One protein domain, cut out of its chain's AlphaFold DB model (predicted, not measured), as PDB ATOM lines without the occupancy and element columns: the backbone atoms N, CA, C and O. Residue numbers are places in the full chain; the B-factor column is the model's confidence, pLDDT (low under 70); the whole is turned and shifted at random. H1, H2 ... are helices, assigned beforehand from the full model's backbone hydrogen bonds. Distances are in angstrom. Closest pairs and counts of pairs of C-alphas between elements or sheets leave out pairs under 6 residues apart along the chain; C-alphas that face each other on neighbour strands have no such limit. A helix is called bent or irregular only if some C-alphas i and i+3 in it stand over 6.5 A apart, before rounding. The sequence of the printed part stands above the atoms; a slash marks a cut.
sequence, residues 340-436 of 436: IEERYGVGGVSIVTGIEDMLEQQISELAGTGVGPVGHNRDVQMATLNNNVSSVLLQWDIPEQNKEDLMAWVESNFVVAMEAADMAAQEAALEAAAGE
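What this domain is: This is residues 340 to 436 of the 436 residues of an uncharacterized protein of Acidobacteria bacterium (UniProt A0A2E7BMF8). Three helices, H2, H3 and H4, stand in a loose up-and-down bundle, and H4, the longest, sticks out past one end of it with residues 427 to 434, followed by residues 435 and 436. At the opposite end of the bundle the short H1 makes a corner with the beginning of H2, while H3 and H4 fold back on each other there as a helical hairpin. The printed part has 97 residues with four named helices, H1, H2, H3 and H4 in that order along the chain, and no named strand; the class is all helix. The whole is loose, with a radius of gyration of the C-alphas of 16.3 A, and spans 56 by 23 by 18 A, a length to which the free end of H4 adds.

How they stand to each other: Start at the first printed residue with H1, residues 340 to 344, and go on to H2, residues 348 to 368. These two touch only at the corner by their link, and H2 does so with residues 348 to 349 alone; the closest C-alphas are those of Glu 341 and Gly 348, 5.2 A apart. Next look at H3, residues 378 to 395. It is close to H2 but not clearly touching, with the closest C-alphas, those of Ile 355 and Val 389, 7.4 A apart; the two run opposite ways at a shallow tilt of 31 degrees. Then comes H4, residues 400 to 434, which forms a helical hairpin with H3. H3 and H4 touch, H4 with residues 403 to 411 alone, and their closest C-alphas are those of Leu 393 and Lys 403, 6.9 A apart. They run opposite ways at a steep tilt of 38 degrees, only just past shallow. Farther along, residues 414 to 421 of H4 touch residues 359 to 367 of H2, and there the closest C-alphas, those of Leu 359 and Phe 414, are 7.3 A apart. H2 and H4 run the same way at a shallow tilt of 31 degrees. H2, H3 and H4 form a bundle that is up and down, each helix running against the one before it. H1 and H3 are apart, and H1 and H4 are only just apart, with their closest C-alphas 8.3 A from each other. In H1, H2 and H3 every O i to N i+4 pair is within hydrogen-bond range, and in H4 30 of 31 are.

Where its parts are: Find C-alpha 340 at (-27.838, 16.763, -43.506), where H1 begins; this helix of 5 residues ends at Tyr 344. From C-alpha 348 at (-33.284, 17.240, -44.978), H2 runs 30.4 A to Gly 368. H3 goes from Arg 378 to Gln 395, 25.8 A from first to last C-alpha. H4 runs from Glu 400 to C-alpha 434 at (-14.609, 53.876, -67.390), 51.2 A over 35 residues. No helix is bent or irregular.

The domain as a whole: The two C-alphas farthest apart are those of Pro 399 and Glu 436, 55.9 A. Without residues 427 to 436, which stand free, the body has 87 residues and spans 41 by 19 by 17 A. The printed part has no cut and ends at residue 436, the chain's last. The links from H1 to H2 and from H3 to H4 are tight, the link from H2 to H3, 9 residues, is short, and no link is long. In this model the mean pLDDT of the printed part is 73.5; look for values under 70 at 25 residues, among them residues 340 to 344 and 366 to 377.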
ATOM      1  N   ILE A 340     -26.523  16.104 -43.549       54.97
ATOM      2  CA  ILE A 340     -27.838  16.763 -43.506       54.97
ATOM      3  C   ILE A 340     -28.933  15.701 -43.488       54.97
ATOM      4  O   ILE A 340     -29.872  15.796 -42.702       54.97
ATOM      5  N   GLU A 341     -28.809  14.663 -44.314       59.44
ATOM      6  CA  GLU A 341     -29.754  13.548 -44.303       59.44
ATOM      7  C   GLU A 341     -29.678  12.766 -42.979       59.44
ATOM      8  O   GLU A 341     -30.706  12.372 -42.428       59.44
ATOM      9  N   GLU A 342     -28.483  12.646 -42.390       61.25
ATOM     10  CA  GLU A 342     -28.290  12.048 -41.063       61.25
ATOM     11  C   GLU A 342     -28.869  12.910 -39.920       61.25
ATOM     12  O   GLU A 342     -29.463  12.372 -38.983       61.25
ATOM     13  N   ARG A 343     -28.760  14.248 -39.992       62.34
ATOM     14  CA  ARG A 343     -29.274  15.169 -38.951       62.34
ATOM     15  C   ARG A 343     -30.762  15.496 -39.064       62.34
ATOM     16  O   ARG A 343     -31.399  15.751 -38.041       62.34
ATOM     17  N   TYR A 344     -31.316  15.514 -40.274       60.25
ATOM     18  CA  TYR A 344     -32.681  15.990 -40.542       60.25
ATOM     19  C   TYR A 344     -33.581  14.923 -41.203       60.25
ATOM     20  O   TYR A 344     -34.752  15.187 -41.477       60.25
ATOM     21  N   GLY A 345     -33.071  13.703 -41.415       70.12
ATOM     22  CA  GLY A 345     -33.786  12.572 -42.013       70.12
ATOM     23  C   GLY A 345     -33.914  12.657 -43.539       70.12
ATOM     24  O   GLY A 345     -33.432  13.598 -44.164       70.12
ATOM     25  N   VAL A 346     -34.655  11.708 -44.132       50.50
ATOM     26  CA  VAL A 346     -34.896  11.529 -45.593       50.50
ATOM     27  C   VAL A 346     -35.633  12.726 -46.258       50.50
ATOM     28  O   VAL A 346     -36.023  12.680 -47.420       50.50
ATOM     29  N   GLY A 347     -35.828  13.835 -45.538       61.31
ATOM     30  CA  GLY A 347     -36.329  15.110 -46.061       61.31
ATOM     31  C   GLY A 347     -35.320  16.263 -46.009       61.31
ATOM     32  O   GLY A 347     -35.544  17.266 -46.674       61.31
ATOM     33  N   GLY A 348     -34.209  16.139 -45.273       68.44
ATOM     34  CA  GLY A 348     -33.284  17.240 -44.978       68.44
ATOM     35  C   GLY A 348     -32.658  17.908 -46.202       68.44
ATOM     36  O   GLY A 348     -32.561  19.129 -46.258       68.44
ATOM     37  N   VAL A 349     -32.287  17.120 -47.213       69.62
ATOM     38  CA  VAL A 349     -31.708  17.643 -48.461       69.62
ATOM     39  C   VAL A 349     -32.740  18.463 -49.238       69.62
ATOM     40  O   VAL A 349     -32.455  19.589 -49.626       69.62
ATOM     41  N   SER A 350     -33.975  17.964 -49.364       72.50
ATOM     42  CA  SER A 350     -35.082  18.695 -50.000       72.50
ATOM     43  C   SER A 350     -35.416  20.002 -49.276       72.50
ATOM     44  O   SER A 350     -35.876  20.954 -49.906       72.50
ATOM     45  N   ILE A 351     -35.178  20.050 -47.959       68.88
ATOM     46  CA  ILE A 351     -35.391  21.246 -47.146       68.88
ATOM     47  C   ILE A 351     -34.376  22.331 -47.489       68.88
ATOM     48  O   ILE A 351     -34.750  23.476 -47.736       68.88
ATOM     49  N   VAL A 352     -33.100  21.953 -47.539       73.38
ATOM     50  CA  VAL A 352     -32.005  22.868 -47.866       73.38
ATOM     51  C   VAL A 352     -32.135  23.365 -49.304       73.38
ATOM     52  O   VAL A 352     -32.114  24.571 -49.515       73.38
ATOM     53  N   THR A 353     -32.405  22.477 -50.266       76.56
ATOM     54  CA  THR A 353     -32.594  22.869 -51.673       76.56
ATOM     55  C   THR A 353     -33.793  23.802 -51.863       76.56
ATOM     56  O   THR A 353     -33.688  24.794 -52.573       76.56
ATOM     57  N   GLY A 354     -34.921  23.565 -51.181       75.50
ATOM     58  CA  GLY A 354     -36.072  24.474 -51.259       75.50
ATOM     59  C   GLY A 354     -35.794  25.867 -50.677       75.50
ATOM     60  O   GLY A 354     -36.341  26.861 -51.153       75.50
ATOM     61  N   ILE A 355     -34.930  25.953 -49.663       74.12
ATOM     62  CA  ILE A 355     -34.484  27.225 -49.084       74.12
ATOM     63  C   ILE A 355     -33.475  27.921 -50.008       74.12
ATOM     64  O   ILE A 355     -33.566  29.135 -50.174       74.12
ATOM     65  N   GLU A 356     -32.565  27.175 -50.636       76.25
ATOM     66  CA  GLU A 356     -31.634  27.687 -51.654       76.25
ATOM     67  C   GLU A 356     -32.394  28.275 -52.853       76.25
ATOM     68  O   GLU A 356     -32.170  29.435 -53.193       76.25
ATOM     69  N   ASP A 357     -33.377  27.555 -53.402       77.56
ATOM     70  CA  ASP A 357     -34.222  28.032 -54.508       77.56
ATOM     71  C   ASP A 357     -34.981  29.324 -54.137       77.56
ATOM     72  O   ASP A 357     -35.091  30.262 -54.931       77.56
ATOM     73  N   MET A 358     -35.495  29.407 -52.903       76.50
ATOM     74  CA  MET A 358     -36.158  30.614 -52.399       76.50
ATOM     75  C   MET A 358     -35.197  31.793 -52.229       76.50
ATOM     76  O   MET A 358     -35.577  32.934 -52.511       76.50
ATOM     77  N   LEU A 359     -33.978  31.537 -51.745       73.00
ATOM     78  CA  LEU A 359     -32.934  32.548 -51.611       73.00
ATOM     79  C   LEU A 359     -32.538  33.082 -52.991       73.00
ATOM     80  O   LEU A 359     -32.535  34.296 -53.189       73.00
ATOM     81  N   GLU A 360     -32.291  32.200 -53.959       76.25
ATOM     82  CA  GLU A 360     -31.968  32.574 -55.339       76.25
ATOM     83  C   GLU A 360     -33.089  33.386 -56.000       76.25
ATOM     84  O   GLU A 360     -32.816  34.400 -56.656       76.25
ATOM     85  N   GLN A 361     -34.353  33.002 -55.788       78.88
ATOM     86  CA  GLN A 361     -35.500  33.752 -56.296       78.88
ATOM     87  C   GLN A 361     -35.570  35.159 -55.683       78.88
ATOM     88  O   GLN A 361     -35.729  36.134 -56.416       78.88
ATOM     89  N   GLN A 362     -35.417  35.295 -54.362       69.06
ATOM     90  CA  GLN A 362     -35.464  36.604 -53.702       69.06
ATOM     91  C   GLN A 362     -34.293  37.500 -54.108       69.06
ATOM     92  O   GLN A 362     -34.493  38.687 -54.356       69.06
ATOM     93  N   ILE A 363     -33.086  36.944 -54.224       67.62
ATOM     94  CA  ILE A 363     -31.911  37.677 -54.711       67.62
ATOM     95  C   ILE A 363     -32.150  38.157 -56.150       67.62
ATOM     96  O   ILE A 363     -31.870  39.313 -56.467       67.62
ATOM     97  N   SER A 364     -32.735  37.312 -57.004       72.12
ATOM     98  CA  SER A 364     -33.069  37.660 -58.391       72.12
ATOM     99  C   SER A 364     -34.148  38.745 -58.487       72.12
ATOM    100  O   SER A 364     -34.019  39.679 -59.281       72.12
ATOM    101  N   GLU A 365     -35.198  38.665 -57.667       71.75
ATOM    102  CA  GLU A 365     -36.240  39.695 -57.584       71.75
ATOM    103  C   GLU A 365     -35.664  41.032 -57.095       71.75
ATOM    104  O   GLU A 365     -35.987  42.084 -57.649       71.75
ATOM    105  N   LEU A 366     -34.753  41.002 -56.120       63.12
ATOM    106  CA  LEU A 366     -34.071  42.196 -55.622       63.12
ATOM    107  C   LEU A 366     -33.163  42.822 -56.686       63.12
ATOM    108  O   LEU A 366     -33.258  44.030 -56.920       63.12
ATOM    109  N   ALA A 367     -32.367  42.015 -57.392       63.53
ATOM    110  CA  ALA A 367     -31.515  42.474 -58.489       63.53
ATOM    111  C   ALA A 367     -32.323  43.094 -59.647       63.53
ATOM    112  O   ALA A 367     -31.883  44.059 -60.271       63.53
ATOM    113  N   GLY A 368     -33.537  42.594 -59.909       62.69
ATOM    114  CA  GLY A 368     -34.415  43.089 -60.976       62.69
ATOM    115  C   GLY A 368     -35.099  44.436 -60.701       62.69
ATOM    116  O   GLY A 368     -35.576  45.074 -61.640       62.69
ATOM    117  N   THR A 369     -35.161  44.900 -59.446       58.91
ATOM    118  CA  THR A 369     -35.938  46.107 -59.082       58.91
ATOM    119  C   THR A 369     -35.213  47.439 -59.300       58.91
ATOM    120  O   THR A 369     -35.846  48.491 -59.196       58.91
ATOM    121  N   GLY A 370     -33.917  47.436 -59.637       51.62
ATOM    122  CA  GLY A 370     -33.169  48.654 -59.988       51.62
ATOM    123  C   GLY A 370     -33.081  49.709 -58.875       51.62
ATOM    124  O   GLY A 370     -32.848  50.886 -59.158       51.62
ATOM    125  N   VAL A 371     -33.294  49.327 -57.613       47.28
ATOM    126  CA  VAL A 371     -33.218  50.242 -56.467       47.28
ATOM    127  C   VAL A 371     -31.749  50.409 -56.062       47.28
ATOM    128  O   VAL A 371     -31.071  49.430 -55.777       47.28
ATOM    129  N   GLY A 372     -31.256  51.654 -56.076       48.81
ATOM    130  CA  GLY A 372     -29.871  52.026 -55.749       48.81
ATOM    131  C   GLY A 372     -29.434  51.761 -54.290       48.81
ATOM    132  O   GLY A 372     -30.163  51.125 -53.533       48.81
ATOM    133  N   PRO A 373     -28.251  52.266 -53.873       48.28
ATOM    134  CA  PRO A 373     -27.368  51.636 -52.885       48.28
ATOM    135  C   PRO A 373     -28.045  51.191 -51.579       48.28
ATOM    136  O   PRO A 373     -28.716  51.962 -50.893       48.28
ATOM    137  N   VAL A 374     -27.765  49.937 -51.225       57.25
ATOM    138  CA  VAL A 374     -28.497  48.987 -50.361       57.25
ATOM    139  C   VAL A 374     -28.511  49.318 -48.851       57.25
ATOM    140  O   VAL A 374     -29.133  48.628 -48.042       57.25
ATOM    141  N   GLY A 375     -27.920  50.436 -48.427       52.38
ATOM    142  CA  GLY A 375     -27.640  50.704 -47.008       52.38
ATOM    143  C   GLY A 375     -28.849  50.902 -46.078       52.38
ATOM    144  O   GLY A 375     -28.682  50.841 -44.865       52.38
ATOM    145  N   HIS A 376     -30.057  51.161 -46.591       49.16
ATOM    146  CA  HIS A 376     -31.270  51.345 -45.764       49.16
ATOM    147  C   HIS A 376     -32.319  50.239 -45.929       49.16
ATOM    148  O   HIS A 376     -33.339  50.272 -45.245       49.16
ATOM    149  N   ASN A 377     -32.072  49.251 -46.795       68.25
ATOM    150  CA  ASN A 377     -33.038  48.186 -47.073       68.25
ATOM    151  C   ASN A 377     -32.621  46.817 -46.517       68.25
ATOM    152  O   ASN A 377     -33.447  45.911 -46.484       68.25
ATOM    153  N   ARG A 378     -31.383  46.678 -46.024       71.94
ATOM    154  CA  ARG A 378     -30.858  45.419 -45.473       71.94
ATOM    155  C   ARG A 378     -31.693  44.888 -44.308       71.94
ATOM    156  O   ARG A 378     -32.057  43.721 -44.322       71.94
ATOM    157  N   ASP A 379     -32.053  45.733 -43.346       73.25
ATOM    158  CA  ASP A 379     -32.838  45.297 -42.179       73.25
ATOM    159  C   ASP A 379     -34.262  44.868 -42.571       73.25
ATOM    160  O   ASP A 379     -34.809  43.915 -42.018       73.25
ATOM    161  N   VAL A 380     -34.852  45.537 -43.568       75.31
ATOM    162  CA  VAL A 380     -36.178  45.193 -44.104       75.31
ATOM    163  C   VAL A 380     -36.115  43.884 -44.891       75.31
ATOM    164  O   VAL A 380     -36.970  43.023 -44.709       75.31
ATOM    165  N   GLN A 381     -35.081  43.696 -45.713       76.19
ATOM    166  CA  GLN A 381     -34.853  42.473 -46.486       76.19
ATOM    167  C   GLN A 381     -34.570  41.269 -45.579       76.19
ATOM    168  O   GLN A 381     -35.170  40.216 -45.779       76.19
ATOM    169  N   MET A 382     -33.758  41.442 -44.531       77.69
ATOM    170  CA  MET A 382     -33.529  40.418 -43.505       77.69
ATOM    171  C   MET A 382     -34.815  40.072 -42.751       77.69
ATOM    172  O   MET A 382     -35.099  38.900 -42.522       77.69
ATOM    173  N   ALA A 383     -35.638  41.067 -42.405       77.88
ATOM    174  CA  ALA A 383     -36.924  40.818 -41.760       77.88
ATOM    175  C   ALA A 383     -37.896  40.053 -42.678       77.88
ATOM    176  O   ALA A 383     -38.593  39.144 -42.223       77.88
ATOM    177  N   THR A 384     -37.943  40.382 -43.972       79.38
ATOM    178  CA  THR A 384     -38.762  39.664 -44.960       79.38
ATOM    179  C   THR A 384     -38.271  38.234 -45.172       79.38
ATOM    180  O   THR A 384     -39.089  37.313 -45.166       79.38
ATOM    181  N   LEU A 385     -36.956  38.029 -45.283       79.56
ATOM    182  CA  LEU A 385     -36.358  36.702 -45.382       79.56
ATOM    183  C   LEU A 385     -36.680  35.862 -44.146       79.56
ATOM    184  O   LEU A 385     -37.193  34.752 -44.284       79.56
ATOM    185  N   ASN A 386     -36.471  36.415 -42.949       79.94
ATOM    186  CA  ASN A 386     -36.738  35.711 -41.700       79.94
ATOM    187  C   ASN A 386     -38.209  35.311 -41.574       79.94
ATOM    188  O   ASN A 386     -38.498  34.198 -41.136       79.94
ATOM    189  N   ASN A 387     -39.144  36.158 -42.016       81.25
ATOM    190  CA  ASN A 387     -40.568  35.820 -42.041       81.25
ATOM    191  C   ASN A 387     -40.889  34.694 -43.040       81.25
ATOM    192  O   ASN A 387     -41.648  33.779 -42.713       81.25
ATOM    193  N   ASN A 388     -40.300  34.734 -44.236       79.06
ATOM    194  CA  ASN A 388     -40.539  33.735 -45.278       79.06
ATOM    195  C   ASN A 388     -39.952  32.369 -44.897       79.06
ATOM    196  O   ASN A 388     -40.630  31.351 -45.012       79.06
ATOM    197  N   VAL A 389     -38.730  32.352 -44.367       78.44
ATOM    198  CA  VAL A 389     -38.045  31.130 -43.930       78.44
ATOM    199  C   VAL A 389     -38.734  30.559 -42.695       78.44
ATOM    200  O   VAL A 389     -39.064  29.377 -42.685       78.44
ATOM    201  N   SER A 390     -39.101  31.392 -41.716       79.75
ATOM    202  CA  SER A 390     -39.894  30.945 -40.560       79.75
ATOM    203  C   SER A 390     -41.227  30.312 -40.978       79.75
ATOM    204  O   SER A 390     -41.628  29.300 -40.409       79.75
ATOM    205  N   SER A 391     -41.903  30.855 -41.999       79.31
ATOM    206  CA  SER A 391     -43.141  30.270 -42.532       79.31
ATOM    207  C   SER A 391     -42.921  28.882 -43.141       79.31
ATOM    208  O   SER A 391     -43.787  28.019 -42.998       79.31
ATOM    209  N   VAL A 392     -41.794  28.650 -43.814       75.00
ATOM    210  CA  VAL A 392     -41.451  27.344 -44.404       75.00
ATOM    211  C   VAL A 392     -41.056  26.345 -43.318       75.00
ATOM    212  O   VAL A 392     -41.571  25.230 -43.290       75.00
ATOM    213  N   LEU A 393     -40.235  26.766 -42.352       77.56
ATOM    214  CA  LEU A 393     -39.829  25.924 -41.223       77.56
ATOM    215  C   LEU A 393     -41.026  25.498 -40.354       77.56
ATOM    216  O   LEU A 393     -41.026  24.396 -39.806       77.56
ATOM    217  N   LEU A 394     -42.060  26.341 -40.245       79.38
ATOM    218  CA  LEU A 394     -43.318  26.005 -39.566       79.38
ATOM    219  C   LEU A 394     -44.160  24.973 -40.327       79.38
ATOM    220  O   LEU A 394     -44.874  24.199 -39.695       79.38
ATOM    221  N   GLN A 395     -44.094  24.941 -41.660       80.69
ATOM    222  CA  GLN A 395     -44.831  23.961 -42.470       80.69
ATOM    223  C   GLN A 395     -44.212  22.561 -42.412       80.69
ATOM    224  O   GLN A 395     -44.908  21.579 -42.663       80.69
ATOM    225  N   TRP A 396     -42.922  22.468 -42.091       76.81
ATOM    226  CA  TRP A 396     -42.144  21.228 -42.169       76.81
ATOM    227  C   TRP A 396     -41.909  20.530 -40.827       76.81
ATOM    228  O   TRP A 396     -41.161  19.560 -40.775       76.81
ATOM    229  N   ASP A 397     -42.579  20.987 -39.763       82.31
ATOM    230  CA  ASP A 397     -42.562  20.384 -38.418       82.31
ATOM    231  C   ASP A 397     -41.142  20.062 -37.904       82.31
ATOM    232  O   ASP A 397     -40.870  19.027 -37.295       82.31
ATOM    233  N   ILE A 398     -40.196  20.960 -38.197       78.81
ATOM    234  CA  ILE A 398     -38.793  20.808 -37.808       78.81
ATOM    235  C   ILE A 398     -38.678  21.015 -36.283       78.81
ATOM    236  O   ILE A 398     -39.308  21.930 -35.748       78.81
ATOM    237  N   PRO A 399     -37.869  20.221 -35.554       81.38
ATOM    238  CA  PRO A 399     -37.612  20.452 -34.133       81.38
ATOM    239  C   PRO A 399     -37.069  21.862 -33.862       81.38
ATOM    240  O   PRO A 399     -36.228  22.353 -34.608       81.38
ATOM    241  N   GLU A 400     -37.495  22.506 -32.773       77.62
ATOM    242  CA  GLU A 400     -37.172  23.920 -32.496       77.62
ATOM    243  C   GLU A 400     -35.662  24.209 -32.461       77.62
ATOM    244  O   GLU A 400     -35.206  25.193 -33.032       77.62
ATOM    245  N   GLN A 401     -34.874  23.297 -31.885       73.69
ATOM    246  CA  GLN A 401     -33.414  23.410 -31.826       73.69
ATOM    247  C   GLN A 401     -32.764  23.420 -33.219       73.69
ATOM    248  O   GLN A 401     -31.784  24.116 -33.449       73.69
ATOM    249  N   ASN A 402     -33.355  22.701 -34.174       79.25
ATOM    250  CA  ASN A 402     -32.882  22.652 -35.551       79.25
ATOM    251  C   ASN A 402     -33.286  23.900 -36.346       79.25
ATOM    252  O   ASN A 402     -32.647  24.195 -37.351       79.25
ATOM    253  N   LYS A 403     -34.327  24.632 -35.918       79.88
ATOM    254  CA  LYS A 403     -34.742  25.885 -36.563       79.88
ATOM    255  C   LYS A 403     -33.746  27.004 -36.307       79.88
ATOM    256  O   LYS A 403     -33.463  27.748 -37.234       79.88
ATOM    257  N   GLU A 404     -33.211  27.113 -35.092       80.88
ATOM    258  CA  GLU A 404     -32.209  28.139 -34.764       80.88
ATOM    259  C   GLU A 404     -30.938  27.963 -35.606       80.88
ATOM    260  O   GLU A 404     -30.471  28.926 -36.216       80.88
ATOM    261  N   ASP A 405     -30.445  26.727 -35.732       79.38
ATOM    262  CA  ASP A 405     -29.274  26.409 -36.559       79.38
ATOM    263  C   ASP A 405     -29.526  26.686 -38.052       79.38
ATOM    264  O   ASP A 405     -28.669  27.253 -38.737       79.38
ATOM    265  N   LEU A 406     -30.713  26.333 -38.563       80.00
ATOM    266  CA  LEU A 406     -31.078  26.598 -39.958       80.00
ATOM    267  C   LEU A 406     -31.245  28.094 -40.228       80.00
ATOM    268  O   LEU A 406     -30.782  28.579 -41.255       80.00
ATOM    269  N   MET A 407     -31.856  28.837 -39.306       82.88
ATOM    270  CA  MET A 407     -31.988  30.290 -39.408       82.88
ATOM    271  C   MET A 407     -30.618  30.967 -39.403       82.88
ATOM    272  O   MET A 407     -30.354  31.788 -40.275       82.88
ATOM    273  N   ALA A 408     -29.707  30.572 -38.510       83.06
ATOM    274  CA  ALA A 408     -28.345  31.104 -38.487       83.06
ATOM    275  C   ALA A 408     -27.586  30.815 -39.797       83.06
ATOM    276  O   ALA A 408     -26.868  31.677 -40.314       83.06
ATOM    277  N   TRP A 409     -27.769  29.618 -40.367       86.38
ATOM    278  CA  TRP A 409     -27.195  29.262 -41.663       86.38
ATOM    279  C   TRP A 409     -27.774  30.108 -42.808       86.38
ATOM    280  O   TRP A 409     -27.019  30.630 -43.631       86.38
ATOM    281  N   VAL A 410     -29.094  30.301 -42.846       82.44
ATOM    282  CA  VAL A 410     -29.769  31.145 -43.845       82.44
ATOM    283  C   VAL A 410     -29.310  32.598 -43.748       82.44
ATOM    284  O   VAL A 410     -28.955  33.194 -44.765       82.44
ATOM    285  N   GLU A 411     -29.270  33.165 -42.540       83.06
ATOM    286  CA  GLU A 411     -28.823  34.542 -42.314       83.06
ATOM    287  C   GLU A 411     -27.374  34.735 -42.785       83.06
ATOM    288  O   GLU A 411     -27.070  35.710 -43.475       83.06
ATOM    289  N   SER A 412     -26.489  33.778 -42.487       83.25
ATOM    290  CA  SER A 412     -25.094  33.816 -42.935       83.25
ATOM    291  C   SER A 412     -24.974  33.803 -44.463       83.25
ATOM    292  O   SER A 412     -24.234  34.611 -45.023       83.25
ATOM    293  N   ASN A 413     -25.688  32.909 -45.155       77.81
ATOM    294  CA  ASN A 413     -25.596  32.811 -46.617       77.81
ATOM    295  C   ASN A 413     -26.230  34.005 -47.327       77.81
ATOM    296  O   ASN A 413     -25.682  34.490 -48.315       77.81
ATOM    297  N   PHE A 414     -27.340  34.528 -46.807       80.25
ATOM    298  CA  PHE A 414     -27.972  35.712 -47.375       80.25
ATOM    299  C   PHE A 414     -27.069  36.946 -47.282       80.25
ATOM    300  O   PHE A 414     -26.966  37.708 -48.242       80.25
ATOM    301  N   VAL A 415     -26.357  37.125 -46.163       79.94
ATOM    302  CA  VAL A 415     -25.376  38.213 -46.022       79.94
ATOM    303  C   VAL A 415     -24.261  38.095 -47.059       79.94
ATOM    304  O   VAL A 415     -23.959  39.084 -47.726       79.94
ATOM    305  N   VAL A 416     -23.698  36.897 -47.242       78.25
ATOM    306  CA  VAL A 416     -22.653  36.650 -48.251       78.25
ATOM    307  C   VAL A 416     -23.171  36.937 -49.663       78.25
ATOM    308  O   VAL A 416     -22.483  37.580 -50.454       78.25
ATOM    309  N   ALA A 417     -24.395  36.510 -49.977       76.12
ATOM    310  CA  ALA A 417     -25.001  36.737 -51.282       76.12
ATOM    311  C   ALA A 417     -25.273  38.225 -51.561       76.12
ATOM    312  O   ALA A 417     -25.013  38.699 -52.667       76.12
ATOM    313  N   MET A 418     -25.738  38.986 -50.564       79.88
ATOM    314  CA  MET A 418     -25.927  40.431 -50.713       79.88
ATOM    315  C   MET A 418     -24.603  41.176 -50.888       79.88
ATOM    316  O   MET A 418     -24.520  42.070 -51.723       79.88
ATOM    317  N   GLU A 419     -23.559  40.802 -50.145       82.06
ATOM    318  CA  GLU A 419     -22.229  41.400 -50.306       82.06
ATOM    319  C   GLU A 419     -21.654  41.116 -51.701       82.06
ATOM    320  O   GLU A 419     -21.082  42.008 -52.329       82.06
ATOM    321  N   ALA A 420     -21.859  39.905 -52.229       74.81
ATOM    322  CA  ALA A 420     -21.482  39.559 -53.598       74.81
ATOM    323  C   ALA A 420     -22.258  40.381 -54.643       74.81
ATOM    324  O   ALA A 420     -21.659  40.877 -55.599       74.81
ATOM    325  N   ALA A 421     -23.567  40.569 -54.448       76.06
ATOM    326  CA  ALA A 421     -24.398  41.390 -55.326       76.06
ATOM    327  C   ALA A 421     -23.983  42.874 -55.300       76.06
ATOM    328  O   ALA A 421     -23.889  43.501 -56.356       76.06
ATOM    329  N   ASP A 422     -23.671  43.421 -54.122       78.75
ATOM    330  CA  ASP A 422     -23.174  44.792 -53.969       78.75
ATOM    331  C   ASP A 422     -21.822  44.988 -54.668       78.75
ATOM    332  O   ASP A 422     -21.620  45.997 -55.348       78.75
ATOM    333  N   MET A 423     -20.903  44.023 -54.550       79.00
ATOM    334  CA  MET A 423     -19.620  44.066 -55.260       79.00
ATOM    335  C   MET A 423     -19.809  44.026 -56.780       79.00
ATOM    336  O   MET A 423     -19.218  44.847 -57.479       79.00
ATOM    337  N   ALA A 424     -20.677  43.146 -57.287       75.69
ATOM    338  CA  ALA A 424     -20.984  43.068 -58.716       75.69
ATOM    339  C   ALA A 424     -21.624  44.367 -59.243       75.69
ATOM    340  O   ALA A 424     -21.294  44.837 -60.332       75.69
ATOM    341  N   ALA A 425     -22.502  44.997 -58.455       77.94
ATOM    342  CA  ALA A 425     -23.095  46.287 -58.801       77.94
ATOM    343  C   ALA A 425     -22.056  47.423 -58.818       77.94
ATOM    344  O   ALA A 425     -22.103  48.290 -59.693       77.94
ATOM    345  N   GLN A 426     -21.103  47.422 -57.878       80.75
ATOM    346  CA  GLN A 426     -19.995  48.383 -57.859       80.75
ATOM    347  C   GLN A 426     -19.057  48.199 -59.055       80.75
ATOM    348  O   GLN A 426     -18.654  49.190 -59.662       80.75
ATOM    349  N   GLU A 427     -18.742  46.956 -59.417       82.88
ATOM    350  CA  GLU A 427     -17.931  46.630 -60.592       82.88
ATOM    351  C   GLU A 427     -18.607  47.111 -61.882       82.88
ATOM    352  O   GLU A 427     -17.999  47.859 -62.646       82.88
ATOM    353  N   ALA A 428     -19.900  46.821 -62.064       78.19
ATOM    354  CA  ALA A 428     -20.668  47.303 -63.213       78.19
ATOM    355  C   ALA A 428     -20.733  48.842 -63.286       78.19
ATOM    356  O   ALA A 428     -20.662  49.426 -64.369       78.19
ATOM    357  N   ALA A 429     -20.842  49.523 -62.140       77.81
ATOM    358  CA  ALA A 429     -20.817  50.984 -62.082       77.81
ATOM    359  C   ALA A 429     -19.437  51.560 -62.447       77.81
ATOM    360  O   ALA A 429     -19.361  52.594 -63.114       77.81
ATOM    361  N   LEU A 430     -18.352  50.897 -62.037       82.88
ATOM    362  CA  LEU A 430     -16.984  51.276 -62.396       82.88
ATOM    363  C   LEU A 430     -16.703  51.048 -63.886       82.88
ATOM    364  O   LEU A 430     -16.102  51.914 -64.518       82.88
ATOM    365  N   GLU A 431     -17.170  49.937 -64.461       86.62
ATOM    366  CA  GLU A 431     -17.069  49.674 -65.901       86.62
ATOM    367  C   GLU A 431     -17.835  50.715 -66.725       86.62
ATOM    368  O   GLU A 431     -17.301  51.240 -67.703       86.62
ATOM    369  N   ALA A 432     -19.053  51.073 -66.306       84.06
ATOM    370  CA  ALA A 432     -19.837  52.118 -66.960       84.06
ATOM    371  C   ALA A 432     -19.139  53.488 -66.896       84.06
ATOM    372  O   ALA A 432     -19.100  54.202 -67.894       84.06
ATOM    373  N   ALA A 433     -18.539  53.831 -65.752       82.62
ATOM    374  CA  ALA A 433     -17.804  55.084 -65.575       82.62
ATOM    375  C   ALA A 433     -16.458  55.126 -66.324       82.62
ATOM    376  O   ALA A 433     -15.959  56.211 -66.606       82.62
ATOM    377  N   ALA A 434     -15.855  53.973 -66.628       83.12
ATOM    378  CA  ALA A 434     -14.609  53.876 -67.390       83.12
ATOM    379  C   ALA A 434     -14.823  53.869 -68.918       83.12
ATOM    380  O   ALA A 434     -13.860  54.037 -69.669       83.12
ATOM    381  N   GLY A 435     -16.058  53.628 -69.372       80.25
ATOM    382  CA  GLY A 435     -16.447  53.615 -70.784       80.25
ATOM    383  C   GLY A 435     -16.910  54.965 -71.355       80.25
ATOM    384  O   GLY A 435     -17.024  55.074 -72.578       80.25
ATOM    385  N   GLU A 436     -17.166  55.965 -70.505       50.91
ATOM    386  CA  GLU A 436     -17.384  57.382 -70.867       50.91
ATOM    387  C   GLU A 436     -16.071  58.178 -70.839       50.91
ATOM    388  O   GLU A 436     -15.908  59.064 -71.716       50.91
TER     389      GLU A 436